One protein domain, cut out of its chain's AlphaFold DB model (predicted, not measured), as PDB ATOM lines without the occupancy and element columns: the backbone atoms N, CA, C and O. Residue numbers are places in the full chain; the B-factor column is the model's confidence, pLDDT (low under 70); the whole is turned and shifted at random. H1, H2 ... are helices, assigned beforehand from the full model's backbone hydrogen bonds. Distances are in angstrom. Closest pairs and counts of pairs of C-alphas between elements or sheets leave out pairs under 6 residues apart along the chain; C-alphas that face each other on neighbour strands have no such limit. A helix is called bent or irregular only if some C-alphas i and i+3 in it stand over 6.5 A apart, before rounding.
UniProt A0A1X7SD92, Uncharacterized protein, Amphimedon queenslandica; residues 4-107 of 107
ATOM      1  N   LYS A   4       7.203 -49.911  90.786       95.44
ATOM      2  CA  LYS A   4       8.322 -50.276  91.654       95.44
ATOM      3  C   LYS A   4       8.317 -51.777  91.922       95.44
ATOM      4  O   LYS A   4       9.368 -52.409  91.835       95.44
ATOM      5  N   GLU A   5       7.152 -52.346  92.213       94.62
ATOM      6  CA  GLU A   5       6.973 -53.787  92.377       94.62
ATOM      7  C   GLU A   5       7.217 -54.508  91.052       94.62
ATOM      8  O   GLU A   5       7.986 -55.464  91.025       94.62
ATOM      9  N   PHE A   6       6.683 -54.013  89.933       96.94
ATOM     10  CA  PHE A   6       6.890 -54.629  88.620       96.94
ATOM     11  C   PHE A   6       8.366 -54.722  88.213       96.94
ATOM     12  O   PHE A   6       8.781 -55.758  87.695       96.94
ATOM     13  N   ARG A   7       9.166 -53.675  88.453       96.75
ATOM     14  CA  ARG A   7      10.610 -53.659  88.145       96.75
ATOM     15  C   ARG A   7      11.481 -54.327  89.202       96.75
ATOM     16  O   ARG A   7      12.694 -54.420  89.027       96.75
ATOM     17  N   SER A   8      10.901 -54.749  90.319       97.00
ATOM     18  CA  SER A   8      11.668 -55.363  91.392       97.00
ATOM     19  C   SER A   8      12.218 -56.727  90.974       97.00
ATOM     20  O   SER A   8      11.611 -57.466  90.193       97.00
ATOM     21  N   SER A   9      13.371 -57.090  91.539       96.81
ATOM     22  CA  SER A   9      14.021 -58.358  91.199       96.81
ATOM     23  C   SER A   9      13.185 -59.582  91.570       96.81
ATOM     24  O   SER A   9      13.216 -60.573  90.844       96.81
ATOM     25  N   HIS A  10      12.418 -59.526  92.664       96.44
ATOM     26  CA  HIS A  10      11.583 -60.645  93.093       96.44
ATOM     27  C   HIS A  10      10.407 -60.880  92.148       96.44
ATOM     28  O   HIS A  10      10.186 -62.024  91.750       96.44
ATOM     29  N   PHE A  11       9.710 -59.824  91.720       97.62
ATOM     30  CA  PHE A  11       8.633 -59.959  90.736       97.62
ATOM     31  C   PHE A  11       9.162 -60.356  89.360       97.62
ATOM     32  O   PHE A  11       8.618 -61.283  88.761       97.62
ATOM     33  N   GLN A  12      10.229 -59.718  88.866       98.31
ATOM     34  CA  GLN A  12      10.771 -60.028  87.539       98.31
ATOM     35  C   GLN A  12      11.325 -61.447  87.448       98.31
ATOM     36  O   GLN A  12      11.006 -62.144  86.485       98.31
ATOM     37  N   ARG A  13      12.075 -61.917  88.456       98.31
ATOM     38  CA  ARG A  13      12.551 -63.306  88.490       98.31
ATOM     39  C   ARG A  13      11.366 -64.262  88.375       98.31
ATOM     40  O   ARG A  13      11.308 -65.061  87.444       98.31
ATOM     41  N   VAL A  14      10.392 -64.150  89.277       98.00
ATOM     42  CA  VAL A  14       9.230 -65.049  89.299       98.00
ATOM     43  C   VAL A  14       8.446 -64.985  87.990       98.00
ATOM     44  O   VAL A  14       8.162 -66.025  87.398       98.00
ATOM     45  N   TYR A  15       8.149 -63.785  87.496       98.19
ATOM     46  CA  TYR A  15       7.430 -63.593  86.243       98.19
ATOM     47  C   TYR A  15       8.127 -64.274  85.060       98.19
ATOM     48  O   TYR A  15       7.489 -65.029  84.326       98.19
ATOM     49  N   GLN A  16       9.433 -64.060  84.891       98.25
ATOM     50  CA  GLN A  16      10.184 -64.597  83.757       98.25
ATOM     51  C   GLN A  16      10.247 -66.132  83.763       98.25
ATOM     52  O   GLN A  16      10.120 -66.745  82.695       98.25
ATOM     53  N   TYR A  17      10.382 -66.755  84.941       97.94
ATOM     54  CA  TYR A  17      10.300 -68.213  85.088       97.94
ATOM     55  C   TYR A  17       8.890 -68.736  84.811       97.94
ATOM     56  O   TYR A  17       8.733 -69.694  84.054       97.94
ATOM     57  N   LEU A  18       7.853 -68.107  85.373       97.69
ATOM     58  CA  LEU A  18       6.466 -68.529  85.161       97.69
ATOM     59  C   LEU A  18       6.041 -68.393  83.698       97.69
ATOM     60  O   LEU A  18       5.389 -69.290  83.166       97.69
ATOM     61  N   LYS A  19       6.442 -67.311  83.024       97.12
ATOM     62  CA  LYS A  19       6.182 -67.092  81.597       97.12
ATOM     63  C   LYS A  19       6.734 -68.240  80.755       97.12
ATOM     64  O   LYS A  19       6.005 -68.809  79.948       97.12
ATOM     65  N   ARG A  20       7.991 -68.624  80.993       97.00
ATOM     66  CA  ARG A  20       8.659 -69.752  80.319       97.00
ATOM     67  C   ARG A  20       8.022 -71.095  80.675       97.00
ATOM     68  O   ARG A  20       7.795 -71.913  79.790       97.00
ATOM     69  N   HIS A  21       7.653 -71.289  81.940       95.38
ATOM     70  CA  HIS A  21       6.936 -72.478  82.396       95.38
ATOM     71  C   HIS A  21       5.586 -72.657  81.679       95.38
ATOM     72  O   HIS A  21       5.266 -73.766  81.258       95.38
ATOM     73  N   ILE A  22       4.815 -71.576  81.495       94.62
ATOM     74  CA  ILE A  22       3.509 -71.601  80.815       94.62
ATOM     75  C   ILE A  22       3.639 -72.029  79.350       94.62
ATOM     76  O   ILE A  22       2.799 -72.786  78.870       94.62
ATOM     77  N   ILE A  23       4.682 -71.573  78.654       94.94
ATOM     78  CA  ILE A  23       4.944 -71.940  77.253       94.94
ATOM     79  C   ILE A  23       5.774 -73.227  77.112       94.94
ATOM     80  O   ILE A  23       6.228 -73.541  76.017       94.94
ATOM     81  N   LEU A  24       5.984 -73.962  78.212       93.75
ATOM     82  CA  LEU A  24       6.754 -75.210  78.264       93.75
ATOM     83  C   LEU A  24       8.199 -75.080  77.744       93.75
ATOM     84  O   LEU A  24       8.780 -76.057  77.272       93.75
ATOM     85  N   PHE A  25       8.796 -73.892  77.866       94.19
ATOM     86  CA  PHE A  25      10.180 -73.655  77.466       94.19
ATOM     87  C   PHE A  25      11.158 -74.341  78.443       94.19
ATOM     88  O   PHE A  25      10.940 -74.257  79.658       94.19
ATOM     89  N   PRO A  26      12.231 -75.002  77.961       91.56
ATOM     90  CA  PRO A  26      13.265 -75.584  78.818       91.56
ATOM     91  C   PRO A  26      13.938 -74.528  79.703       91.56
ATOM     92  O   PRO A  26      14.334 -73.465  79.232       91.56
ATOM     93  N   LEU A  27      14.077 -74.811  80.994       95.00
ATOM     94  CA  LEU A  27      14.613 -73.866  81.979       95.00
ATOM     95  C   LEU A  27      16.067 -74.148  82.358       95.00
ATOM     96  O   LEU A  27      16.637 -73.378  83.124       95.00
ATOM     97  N   ASP A  28      16.674 -75.209  81.834       92.38
ATOM     98  CA  ASP A  28      18.020 -75.637  82.226       92.38
ATOM     99  C   ASP A  28      19.072 -74.540  81.960       92.38
ATOM    100  O   ASP A  28      19.773 -74.106  82.881       92.38
ATOM    101  N   ARG A  29      19.024 -73.918  80.776       91.94
ATOM    102  CA  ARG A  29      19.885 -72.772  80.410       91.94
ATOM    103  C   ARG A  29      19.367 -71.406  80.839       91.94
ATOM    104  O   ARG A  29      20.025 -70.398  80.602       91.94
ATOM    105  N   PHE A  30      18.170 -71.328  81.416       94.81
ATOM    106  CA  PHE A  30      17.579 -70.039  81.757       94.81
ATOM    107  C   PHE A  30      17.949 -69.620  83.178       94.81
ATOM    108  O   PHE A  30      17.628 -70.323  84.128       94.81
ATOM    109  N   SER A  31      18.550 -68.446  83.333       94.88
ATOM    110  CA  SER A  31      18.770 -67.809  84.633       94.88
ATOM    111  C   SER A  31      18.307 -66.361  84.566       94.88
ATOM    112  O   SER A  31      18.442 -65.708  83.529       94.88
ATOM    113  N   TYR A  32      17.754 -65.853  85.665       97.06
ATOM    114  CA  TYR A  32      17.306 -64.470  85.730       97.06
ATOM    115  C   TYR A  32      18.480 -63.499  85.570       97.06
ATOM    116  O   TYR A  32      19.485 -63.597  86.275       97.06
ATOM    117  N   ASN A  33      18.322 -62.522  84.674       95.88
ATOM    118  CA  ASN A  33      19.255 -61.410  84.532       95.88
ATOM    119  C   ASN A  33      18.656 -60.149  85.184       95.88
ATOM    120  O   ASN A  33      17.667 -59.623  84.671       95.88
ATOM    121  N   PRO A  34      19.262 -59.609  86.259       93.56
ATOM    122  CA  PRO A  34      18.744 -58.430  86.950       93.56
ATOM    123  C   PRO A  34      18.728 -57.148  86.106       93.56
ATOM    124  O   PRO A  34      18.028 -56.209  86.470       93.56
ATOM    125  N   GLY A  35      19.473 -57.095  84.998       92.69
ATOM    126  CA  GLY A  35      19.464 -55.971  84.061       92.69
ATOM    127  C   GLY A  35      18.331 -56.009  83.030       92.69
ATOM    128  O   GLY A  35      18.195 -55.062  82.259       92.69
ATOM    129  N   VAL A  36      17.529 -57.080  82.990       95.00
ATOM    130  CA  VAL A  36      16.477 -57.275  81.984       95.00
ATOM    131  C   VAL A  36      15.106 -57.303  82.650       95.00
ATOM    132  O   VAL A  36      14.788 -58.205  83.423       95.00
ATOM    133  N   VAL A  37      14.274 -56.326  82.294       96.62
ATOM    134  CA  VAL A  37      12.847 -56.290  82.632       96.62
ATOM    135  C   VAL A  37      12.066 -56.816  81.430       96.62
ATOM    136  O   VAL A  37      12.246 -56.328  80.316       96.62
ATOM    137  N   GLU A  38      11.201 -57.806  81.641       96.75
ATOM    138  CA  GLU A  38      10.370 -58.389  80.586       96.75
ATOM    139  C   GLU A  38       8.888 -58.036  80.771       96.75
ATOM    140  O   GLU A  38       8.369 -57.985  81.887       96.75
ATOM    141  N   GLY A  39       8.177 -57.912  79.645       95.75
ATOM    142  CA  GLY A  39       6.716 -57.812  79.600       95.75
ATOM    143  C   GLY A  39       6.151 -56.470  80.055       95.75
ATOM    144  O   GLY A  39       6.861 -55.476  80.195       95.75
ATOM    145  N   GLN A  40       4.835 -56.457  80.261       96.12
ATOM    146  CA  GLN A  40       4.093 -55.306  80.776       96.12
ATOM    147  C   GLN A  40       3.453 -55.629  82.132       96.12
ATOM    148  O   GLN A  40       3.231 -56.794  82.468       96.12
ATOM    149  N   HIS A  41       3.086 -54.593  82.890       96.25
ATOM    150  CA  HIS A  41       2.427 -54.710  84.198       96.25
ATOM    151  C   HIS A  41       1.233 -55.664  84.191       96.25
ATOM    152  O   HIS A  41       1.101 -56.503  85.083       96.25
ATOM    153  N   LEU A  42       0.367 -55.533  83.181       95.94
ATOM    154  CA  LEU A  42      -0.850 -56.327  83.071       95.94
ATOM    155  C   LEU A  42      -0.531 -57.805  82.824       95.94
ATOM    156  O   LEU A  42      -1.070 -58.658  83.521       95.94
ATOM    157  N   GLU A  43       0.376 -58.100  81.892       96.44
ATOM    158  CA  GLU A  43       0.803 -59.473  81.599       96.44
ATOM    159  C   GLU A  43       1.463 -60.127  82.815       96.44
ATOM    160  O   GLU A  43       1.146 -61.265  83.160       96.44
ATOM    161  N   CYS A  44       2.347 -59.394  83.497       97.56
ATOM    162  CA  CYS A  44       3.003 -59.867  84.710       97.56
ATOM    163  C   CYS A  44       1.979 -60.219  85.788       97.56
ATOM    164  O   CYS A  44       1.976 -61.337  86.309       97.56
ATOM    165  N   LEU A  45       1.044 -59.308  86.058       96.88
ATOM    166  CA  LEU A  45      -0.016 -59.539  87.027       96.88
ATOM    167  C   LEU A  45      -0.901 -60.734  86.642       96.88
ATOM    168  O   LEU A  45      -1.188 -61.571  87.493       96.88
ATOM    169  N   GLN A  46      -1.291 -60.859  85.372       96.12
ATOM    170  CA  GLN A  46      -2.098 -61.982  84.885       96.12
ATOM    171  C   GLN A  46      -1.387 -63.328  85.055       96.12
ATOM    172  O   GLN A  46      -2.008 -64.302  85.486       96.12
ATOM    173  N   VAL A  47      -0.086 -63.395  84.752       97.06
ATOM    174  CA  VAL A  47       0.716 -64.610  84.942       97.06
ATOM    175  C   VAL A  47       0.778 -64.999  86.417       97.06
ATOM    176  O   VAL A  47       0.578 -66.170  86.738       97.06
ATOM    177  N   LEU A  48       1.003 -64.038  87.314       96.81
ATOM    178  CA  LEU A  48       1.072 -64.300  88.752       96.81
ATOM    179  C   LEU A  48      -0.275 -64.758  89.311       96.81
ATOM    180  O   LEU A  48      -0.327 -65.781  89.988       96.81
ATOM    181  N   LEU A  49      -1.367 -64.067  88.970       95.88
ATOM    182  CA  LEU A  49      -2.720 -64.446  89.387       95.88
ATOM    183  C   LEU A  49      -3.072 -65.862  88.919       95.88
ATOM    184  O   LEU A  49      -3.573 -66.668  89.697       95.88
ATOM    185  N   LYS A  50      -2.734 -66.213  87.671       94.00
ATOM    186  CA  LYS A  50      -2.970 -67.557  87.126       94.00
ATOM    187  C   LYS A  50      -2.167 -68.646  87.849       94.00
ATOM    188  O   LYS A  50      -2.588 -69.802  87.867       94.00
ATOM    189  N   GLN A  51      -0.993 -68.312  88.380       94.75
ATOM    190  CA  GLN A  51      -0.050 -69.291  88.928       94.75
ATOM    191  C   GLN A  51      -0.027 -69.356  90.453       94.75
ATOM    192  O   GLN A  51       0.484 -70.344  90.964       94.75
ATOM    193  N   CYS A  52      -0.599 -68.385  91.166       94.44
ATOM    194  CA  CYS A  52      -0.585 -68.352  92.631       94.44
ATOM    195  C   CYS A  52      -1.475 -69.408  93.309       94.44
ATOM    196  O   CYS A  52      -1.383 -69.580  94.514       94.44
ATOM    197  N   GLY A  53      -2.346 -70.105  92.568       91.81
ATOM    198  CA  GLY A  53      -3.162 -71.212  93.095       91.81
ATOM    199  C   GLY A  53      -4.365 -70.799  93.953       91.81
ATOM    200  O   GLY A  53      -5.289 -71.594  94.117       91.81
ATOM    201  N   VAL A  54      -4.407 -69.553  94.424       92.56
ATOM    202  CA  VAL A  54      -5.496 -68.993  95.234       92.56
ATOM    203  C   VAL A  54      -6.544 -68.332  94.335       92.56
ATOM    204  O   VAL A  54      -6.211 -67.602  93.401       92.56
ATOM    205  N   LYS A  55      -7.829 -68.585  94.609       92.50
ATOM    206  CA  LYS A  55      -8.939 -67.920  93.916       92.50
ATOM    207  C   LYS A  55      -9.139 -66.519  94.500       92.50
ATOM    208  O   LYS A  55      -9.304 -66.399  95.706       92.50
ATOM    209  N   ASP A  56      -9.164 -65.505  93.636       92.56
ATOM    210  CA  ASP A  56      -9.354 -64.091  93.998       92.56
ATOM    211  C   ASP A  56      -8.398 -63.609  95.120       92.56
ATOM    212  O   ASP A  56      -8.856 -63.125  96.157       92.56
ATOM    213  N   PRO A  57      -7.065 -63.751  94.945       95.62
ATOM    214  CA  PRO A  57      -6.096 -63.470  95.998       95.62
ATOM    215  C   PRO A  57      -6.047 -61.982  96.350       95.62
ATOM    216  O   PRO A  57      -6.099 -61.098  95.488       95.62
ATOM    217  N   SER A  58      -5.824 -61.706  97.628       96.56
ATOM    218  CA  SER A  58      -5.395 -60.396  98.096       96.56
ATOM    219  C   SER A  58      -3.995 -60.051  97.574       96.56
ATOM    220  O   SER A  58      -3.184 -60.914  97.223       96.56
ATOM    221  N   TRP A  59      -3.660 -58.758  97.578       95.88
ATOM    222  CA  TRP A  59      -2.315 -58.313  97.211       95.88
ATOM    223  C   TRP A  59      -1.229 -58.921  98.114       95.88
ATOM    224  O   TRP A  59      -0.153 -59.270  97.635       95.88
ATOM    225  N   SER A  60      -1.524 -59.106  99.405       96.06
ATOM    226  CA  SER A  60      -0.602 -59.721 100.363       96.06
ATOM    227  C   SER A  60      -0.335 -61.191 100.046       96.06
ATOM    228  O   SER A  60       0.817 -61.612 100.083       96.06
ATOM    229  N   GLU A  61      -1.356 -61.979  99.703       96.12
ATOM    230  CA  GLU A  61      -1.170 -63.380  99.292       96.12
ATOM    231  C   GLU A  61      -0.329 -63.477  98.018       96.12
ATOM    232  O   GLU A  61       0.597 -64.286  97.945       96.12
ATOM    233  N   LEU A  62      -0.574 -62.589  97.048       96.50
ATOM    234  CA  LEU A  62       0.212 -62.550  95.818       96.50
ATOM    235  C   LEU A  62       1.682 -62.188  96.081       96.50
ATOM    236  O   LEU A  62       2.577 -62.783  95.478       96.50
ATOM    237  N   LYS A  63       1.950 -61.245  96.993       96.00
ATOM    238  CA  LYS A  63       3.319 -60.906  97.408       96.00
ATOM    239  C   LYS A  63       4.005 -62.068  98.117       96.00
ATOM    240  O   LYS A  63       5.134 -62.380  97.755       96.00
ATOM    241  N   HIS A  64       3.333 -62.745  99.047       95.50
ATOM    242  CA  HIS A  64       3.897 -63.924  99.711       95.50
ATOM    243  C   HIS A  64       4.239 -65.032  98.710       95.50
ATOM    244  O   HIS A  64       5.325 -65.603  98.781       95.50
ATOM    245  N   PHE A  65       3.357 -65.291  97.738       96.50
ATOM    246  CA  PHE A  65       3.622 -66.225  96.644       96.50
ATOM    247  C   PHE A  65       4.900 -65.856  95.873       96.50
ATOM    248  O   PHE A  65       5.786 -66.695  95.683       96.50
ATOM    249  N   VAL A  66       5.024 -64.588  95.466       97.19
ATOM    250  CA  VAL A  66       6.199 -64.080  94.741       97.19
ATOM    251  C   VAL A  66       7.462 -64.200  95.592       97.19
ATOM    252  O   VAL A  66       8.477 -64.689  95.110       97.19
ATOM    253  N   GLU A  67       7.430 -63.788  96.857       96.31
ATOM    254  CA  GLU A  67       8.590 -63.827  97.755       96.31
ATOM    255  C   GLU A  67       9.064 -65.258  98.031       96.31
ATOM    256  O   GLU A  67      10.271 -65.540  97.971       96.31
ATOM    257  N   PHE A  68       8.120 -66.174  98.268       96.25
ATOM    258  CA  PHE A  68       8.396 -67.592  98.460       96.25
ATOM    259  C   PHE A  68       9.064 -68.191  97.220       96.25
ATOM    260  O   PHE A  68      10.178 -68.720  97.305       96.25
ATOM    261  N   LEU A  69       8.431 -68.055  96.052       97.38
ATOM    262  CA  LEU A  69       8.940 -68.639  94.815       97.38
ATOM    263  C   LEU A  69      10.263 -67.988  94.385       97.38
ATOM    264  O   LEU A  69      11.190 -68.688  93.985       97.38
ATOM    265  N   ASN A  70      10.411 -66.672  94.547       97.75
ATOM    266  CA  ASN A  70      11.664 -65.961  94.299       97.75
ATOM    267  C   ASN A  70      12.824 -66.525  95.131       97.75
ATOM    268  O   ASN A  70      13.932 -66.679  94.615       97.75
ATOM    269  N   THR A  71      12.583 -66.839  96.407       96.94
ATOM    270  CA  THR A  71      13.606 -67.415  97.290       96.94
ATOM    271  C   THR A  71      14.057 -68.783  96.786       96.94
ATOM    272  O   THR A  71      15.258 -69.024  96.681       96.94
ATOM    273  N   GLN A  72      13.111 -69.643  96.408       96.31
ATOM    274  CA  GLN A  72      13.400 -70.974  95.867       96.31
ATOM    275  C   GLN A  72      14.161 -70.901  94.534       96.31
ATOM    276  O   GLN A  72      15.187 -71.560  94.363       96.31
ATOM    277  N   LEU A  73      13.724 -70.032  93.618       97.00
ATOM    278  CA  LEU A  73      14.380 -69.820  92.326       97.00
ATOM    279  C   LEU A  73      15.806 -69.293  92.496       97.00
ATOM    280  O   LEU A  73      16.723 -69.810  91.868       97.00
ATOM    281  N   ARG A  74      16.017 -68.324  93.396       96.69
ATOM    282  CA  ARG A  74      17.354 -67.800  93.707       96.69
ATOM    283  C   ARG A  74      18.281 -68.887  94.258       96.69
ATOM    284  O   ARG A  74      19.466 -68.887  93.946       96.69
ATOM    285  N   LEU A  75      17.763 -69.801  95.081       95.56
ATOM    286  CA  LEU A  75      18.547 -70.931  95.586       95.56
ATOM    287  C   LEU A  75      18.910 -71.921  94.472       95.56
ATOM    288  O   LEU A  75      20.045 -72.389  94.454       95.56
ATOM    289  N   CYS A  76      18.008 -72.198  93.523       95.00
ATOM    290  CA  CYS A  76      18.368 -73.011  92.356       95.00
ATOM    291  C   CYS A  76      19.387 -72.292  91.467       95.00
ATOM    292  O   CYS A  76      20.380 -72.905  91.115       95.00
ATOM    293  N   GLU A  77      19.239 -70.999  91.171       94.31
ATOM    294  CA  GLU A  77      20.221 -70.250  90.361       94.31
ATOM    295  C   GLU A  77      21.651 -70.324  90.912       94.31
ATOM    296  O   GLU A  77      22.605 -70.358  90.139       94.31
ATOM    297  N   ASN A  78      21.796 -70.389  92.236       94.25
ATOM    298  CA  ASN A  78      23.091 -70.468  92.912       94.25
ATOM    299  C   ASN A  78      23.582 -71.909  93.149       94.25
ATOM    300  O   ASN A  78      24.672 -72.105  93.685       94.25
ATOM    301  N   SER A  79      22.786 -72.921  92.804       93.38
ATOM    302  CA  SER A  79      23.144 -74.327  92.987       93.38
ATOM    303  C   SER A  79      23.989 -74.827  91.819       93.38
ATOM    304  O   SER A  79      23.596 -74.700  90.660       93.38
ATOM    305  N   ILE A  80      25.107 -75.496  92.119       90.31
ATOM    306  CA  ILE A  80      25.965 -76.135  91.105       90.31
ATOM    307  C   ILE A  80      25.199 -77.158  90.254       90.31
ATOM    308  O   ILE A  80      25.487 -77.316  89.074       90.31
ATOM    309  N   PHE A  81      24.183 -77.805  90.831       88.75
ATOM    310  CA  PHE A  81      23.356 -78.804  90.149       88.75
ATOM    311  C   PHE A  81      22.380 -78.181  89.142       88.75
ATOM    312  O   PHE A  81      21.876 -78.866  88.262       88.75
ATOM    313  N   CYS A  82      22.099 -76.883  89.281       89.12
ATOM    314  CA  CYS A  82      21.232 -76.112  88.394       89.12
ATOM    315  C   CYS A  82      22.042 -75.340  87.323       89.12
ATOM    316  O   CYS A  82      21.458 -74.564  86.562       89.12
ATOM    317  N   ASN A  83      23.368 -75.515  87.265       87.94
ATOM    318  CA  ASN A  83      24.229 -74.866  86.281       87.94
ATOM    319  C   ASN A  83      24.619 -75.848  85.168       87.94
ATOM    320  O   ASN A  83      25.548 -76.638  85.330       87.94
ATOM    321  N   GLU A  84      23.927 -75.767  84.030       84.62
ATOM    322  CA  GLU A  84      24.151 -76.654  82.882       84.62
ATOM    323  C   GLU A  84      25.581 -76.572  82.322       84.62
ATOM    324  O   GLU A  84      26.096 -77.579  81.844       84.62
ATOM    325  N   ASP A  85      26.272 -75.436  82.472       84.94
ATOM    326  CA  ASP A  85      27.669 -75.290  82.040       84.94
ATOM    327  C   ASP A  85      28.641 -76.114  82.910       84.94
ATOM    328  O   ASP A  85      29.752 -76.420  82.480       84.94
ATOM    329  N   ILE A  86      28.236 -76.482  84.136       83.88
ATOM    330  CA  ILE A  86      29.038 -77.279  85.077       83.88
ATOM    331  C   ILE A  86      28.680 -78.763  84.990       83.88
ATOM    332  O   ILE A  86      29.569 -79.607  84.901       83.88
ATOM    333  N   VAL A  87      27.388 -79.099  85.060       82.12
ATOM    334  CA  VAL A  87      26.938 -80.505  85.053       82.12
ATOM    335  C   VAL A  87      26.887 -81.113  83.649       82.12
ATOM    336  O   VAL A  87      26.861 -82.340  83.522       82.12
ATOM    337  N   GLY A  88      26.903 -80.282  82.601       77.75
ATOM    338  CA  GLY A  88      26.785 -80.718  81.213       77.75
ATOM    339  C   GLY A  88      25.522 -81.549  80.974       77.75
ATOM    340  O   GLY A  88      24.508 -81.406  81.659       77.75
ATOM    341  N   ASP A  89      25.606 -82.486  80.030       78.69
ATOM    342  CA  ASP A  89      24.464 -83.320  79.633       78.69
ATOM    343  C   ASP A  89      24.062 -84.369  80.688       78.69
ATOM    344  O   ASP A  89      22.980 -84.949  80.600       78.69
ATOM    345  N   VAL A  90      24.890 -84.602  81.717       80.25
ATOM    346  CA  VAL A  90      24.659 -85.637  82.745       80.25
ATOM    347  C   VAL A  90      23.381 -85.374  83.547       80.25
ATOM    348  O   VAL A  90      22.715 -86.316  83.974       80.25
ATOM    349  N   MET A  91      23.023 -84.103  83.747       84.00
ATOM    350  CA  MET A  91      21.831 -83.696  84.503       84.00
ATOM    351  C   MET A  91      20.868 -82.846  83.667       84.00
ATOM    352  O   MET A  91      20.122 -82.029  84.214       84.00
ATOM    353  N   SER A  92      20.871 -83.035  82.343       87.00
ATOM    354  CA  SER A  92      19.952 -82.334  81.445       87.00
ATOM    355  C   SER A  92      18.495 -82.529  81.890       87.00
ATOM    356  O   SER A  92      18.051 -83.645  82.172       87.00
ATOM    357  N   GLY A  93      17.745 -81.432  82.001       89.62
ATOM    358  CA  GLY A  93      16.352 -81.432  82.449       89.62
ATOM    359  C   GLY A  93      16.150 -81.345  83.966       89.62
ATOM    360  O   GLY A  93      15.010 -81.138  84.402       89.62
ATOM    361  N   LEU A  94      17.205 -81.465  84.786       91.19
ATOM    362  CA  LEU A  94      17.080 -81.390  86.245       91.19
ATOM    363  C   LEU A  94      16.548 -80.030  86.697       91.19
ATOM    364  O   LEU A  94      15.626 -79.971  87.510       91.19
ATOM    365  N   LYS A  95      17.097 -78.928  86.183       93.69
ATOM    366  CA  LYS A  95      16.659 -77.591  86.598       93.69
ATOM    367  C   LYS A  95      15.244 -77.316  86.115       93.69
ATOM    368  O   LYS A  95      14.436 -76.785  86.878       93.69
ATOM    369  N   THR A  96      14.900 -77.762  84.907       94.56
ATOM    370  CA  THR A  96      13.504 -77.744  84.451       94.56
ATOM    371  C   THR A  96      12.584 -78.488  85.420       94.56
ATOM    372  O   THR A  96      11.525 -77.967  85.776       94.56
ATOM    373  N   PHE A  97      12.973 -79.679  85.877       93.75
ATOM    374  CA  PHE A  97      12.207 -80.449  86.855       93.75
ATOM    375  C   PHE A  97      12.080 -79.721  88.201       93.75
ATOM    376  O   PHE A  97      10.963 -79.537  88.688       93.75
ATOM    377  N   VAL A  98      13.192 -79.247  88.768       93.69
ATOM    378  CA  VAL A  98      13.230 -78.546  90.061       93.69
ATOM    379  C   VAL A  98      12.349 -77.301  90.034       93.69
ATOM    380  O   VAL A  98      11.521 -77.123  90.925       93.69
ATOM    381  N   VAL A  99      12.443 -76.470  88.991       94.19
ATOM    382  CA  VAL A  99      11.615 -75.261  88.888       94.19
ATOM    383  C   VAL A  99      10.134 -75.609  88.730       94.19
ATOM    384  O   VAL A  99       9.288 -75.002  89.387       94.19
ATOM    385  N   LYS A 100       9.788 -76.613  87.911       93.94
ATOM    386  CA  LYS A 100       8.396 -77.090  87.793       93.94
ATOM    387  C   LYS A 100       7.851 -77.563  89.142       93.94
ATOM    388  O   LYS A 100       6.704 -77.261  89.473       93.94
ATOM    389  N   PHE A 101       8.672 -78.263  89.921       93.62
ATOM    390  CA  PHE A 101       8.314 -78.716  91.257       93.62
ATOM    391  C   PHE A 101       8.125 -77.540  92.224       93.62
ATOM    392  O   PHE A 101       7.104 -77.475  92.901       93.62
ATOM    393  N   MET A 102       9.031 -76.556  92.227       94.19
ATOM    394  CA  MET A 102       8.907 -75.334  93.036       94.19
ATOM    395  C   MET A 102       7.618 -74.565  92.723       94.19
ATOM    396  O   MET A 102       6.893 -74.200  93.643       94.19
ATOM    397  N   ILE A 103       7.288 -74.389  91.437       92.69
ATOM    398  CA  ILE A 103       6.037 -73.742  91.001       92.69
ATOM    399  C   ILE A 103       4.815 -74.530  91.484       92.69
ATOM    400  O   ILE A 103       3.792 -73.947  91.843       92.69
ATOM    401  N   ARG A 104       4.893 -75.865  91.489       90.31
ATOM    402  CA  ARG A 104       3.809 -76.717  91.988       90.31
ATOM    403  C   ARG A 104       3.649 -76.625  93.505       90.31
ATOM    404  O   ARG A 104       2.514 -76.630  93.953       90.31
ATOM    405  N   MET A 105       4.747 -76.530  94.252       88.31
ATOM    406  CA  MET A 105       4.755 -76.400  95.716       88.31
ATOM    407  C   MET A 105       4.366 -75.001  96.203       88.31
ATOM    408  O   MET A 105       3.990 -74.844  97.357       88.31
ATOM    409  N   SER A 106       4.484 -73.982  95.348       85.62
ATOM    410  CA  SER A 106       4.082 -72.604  95.656       85.62
ATOM    411  C   SER A 106       2.586 -72.319  95.459       85.62
ATOM    412  O   SER A 106       2.175 -71.180  95.646       85.62
ATOM    413  N   LYS A 107       1.802 -73.311  95.026       81.75
ATOM    414  CA  LYS A 107       0.343 -73.235  94.847       81.75
ATOM    415  C   LYS A 107      -0.356 -73.883  96.026       81.75
ATOM    416  O   LYS A 107      -1.434 -73.378  96.391       81.75
TER     417      LYS A 107
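This is residues 4 to 107 of the 107 residues of an uncharacterized protein of Amphimedon queenslandica (UniProt A0A1X7SD92). The long helix H3 and the shorter H5 lie side by side and run opposite ways, and H1 crosses H3 near the middle of the model. H2 crosses H1 at a steep tilt, while the short, irregular H4 lies at one end of the longest axis and touches no helix. The 104 printed residues include five named helices, H1 to H5 in chain order, with 64 residues in them, and no named strand; the class is all helix. The whole is compact, with a radius of gyration of the C-alphas of 13.5 A, yet only just elongated, with spans of 42 by 28 by 22 A.

The printed part begins at residue 4. H1 runs over residues 9 to 22, from C-alpha 9 at (14.021, -58.358, 91.199), and is 19.8 A long. H2, residues 41 to 51, measures 15.5 A. H3, residues 59 to 77, is the longest helix at 26.4 A, from C-alpha 59 at (-2.315, -58.313, 97.211). H4 holds residues 84 to 91 and is 7.6 A long; it is irregular, with C-alphas 86 and 89 9.3 A apart. H5, residues 94 to 105, measures 16.3 A and ends with C-alpha 105 at (4.755, -76.400, 95.716).

H3 is the hub, touching three other helices. With residues 69 to 76 alone it touches H5, opposite ways at a shallow tilt of 21 degrees; their closest C-alphas, of Gln 72 and Met 102, are 6.9 A apart. H1 touches H3 with residues 10 to 14 alone, about perpendicular at 81 degrees, and the closest C-alphas, of His 10 and Asn 70, are 5.5 A apart. H2 and H3 only just touch, with 3 pairs of C-alphas within 8 A, the closest those of Leu 49 and Leu 62 at 7.3 A; their lines stand about perpendicular at 83 degrees. H1 touches H2 with residues 15 to 19 alone, the same way at a steep tilt of 64 degrees, closest at the C-alphas of Tyr 15 and Cys 44, 6.0 A apart. The helix packing is mostly crossed, with 1 of these 4 touching pairs at a shallow tilt. H1 and H5 are close but not clearly touching, with the C-alphas of His 21 and Lys 100 closest at 7.2 A. H4 is apart from H1, H2 and H3, and it and H5 meet only through their link. In H1, H2, H3 and H5 every O i to N i+4 pair is within hydrogen-bond range; in H4 1 of 4 is, and 0 of 5 O i to N i+3 pairs.

The two C-alphas farthest apart, of Ser 58 and Val 90, are 42.1 A apart. The printed part has no cut and ends at residue 107, the chain's last. The link from H1 to H2, residues 23 to 40, is long, and the link from H4 to H5 is tight. The mean pLDDT of the printed part is 93.7, that of H4 is 82, and no printed residue is under 70.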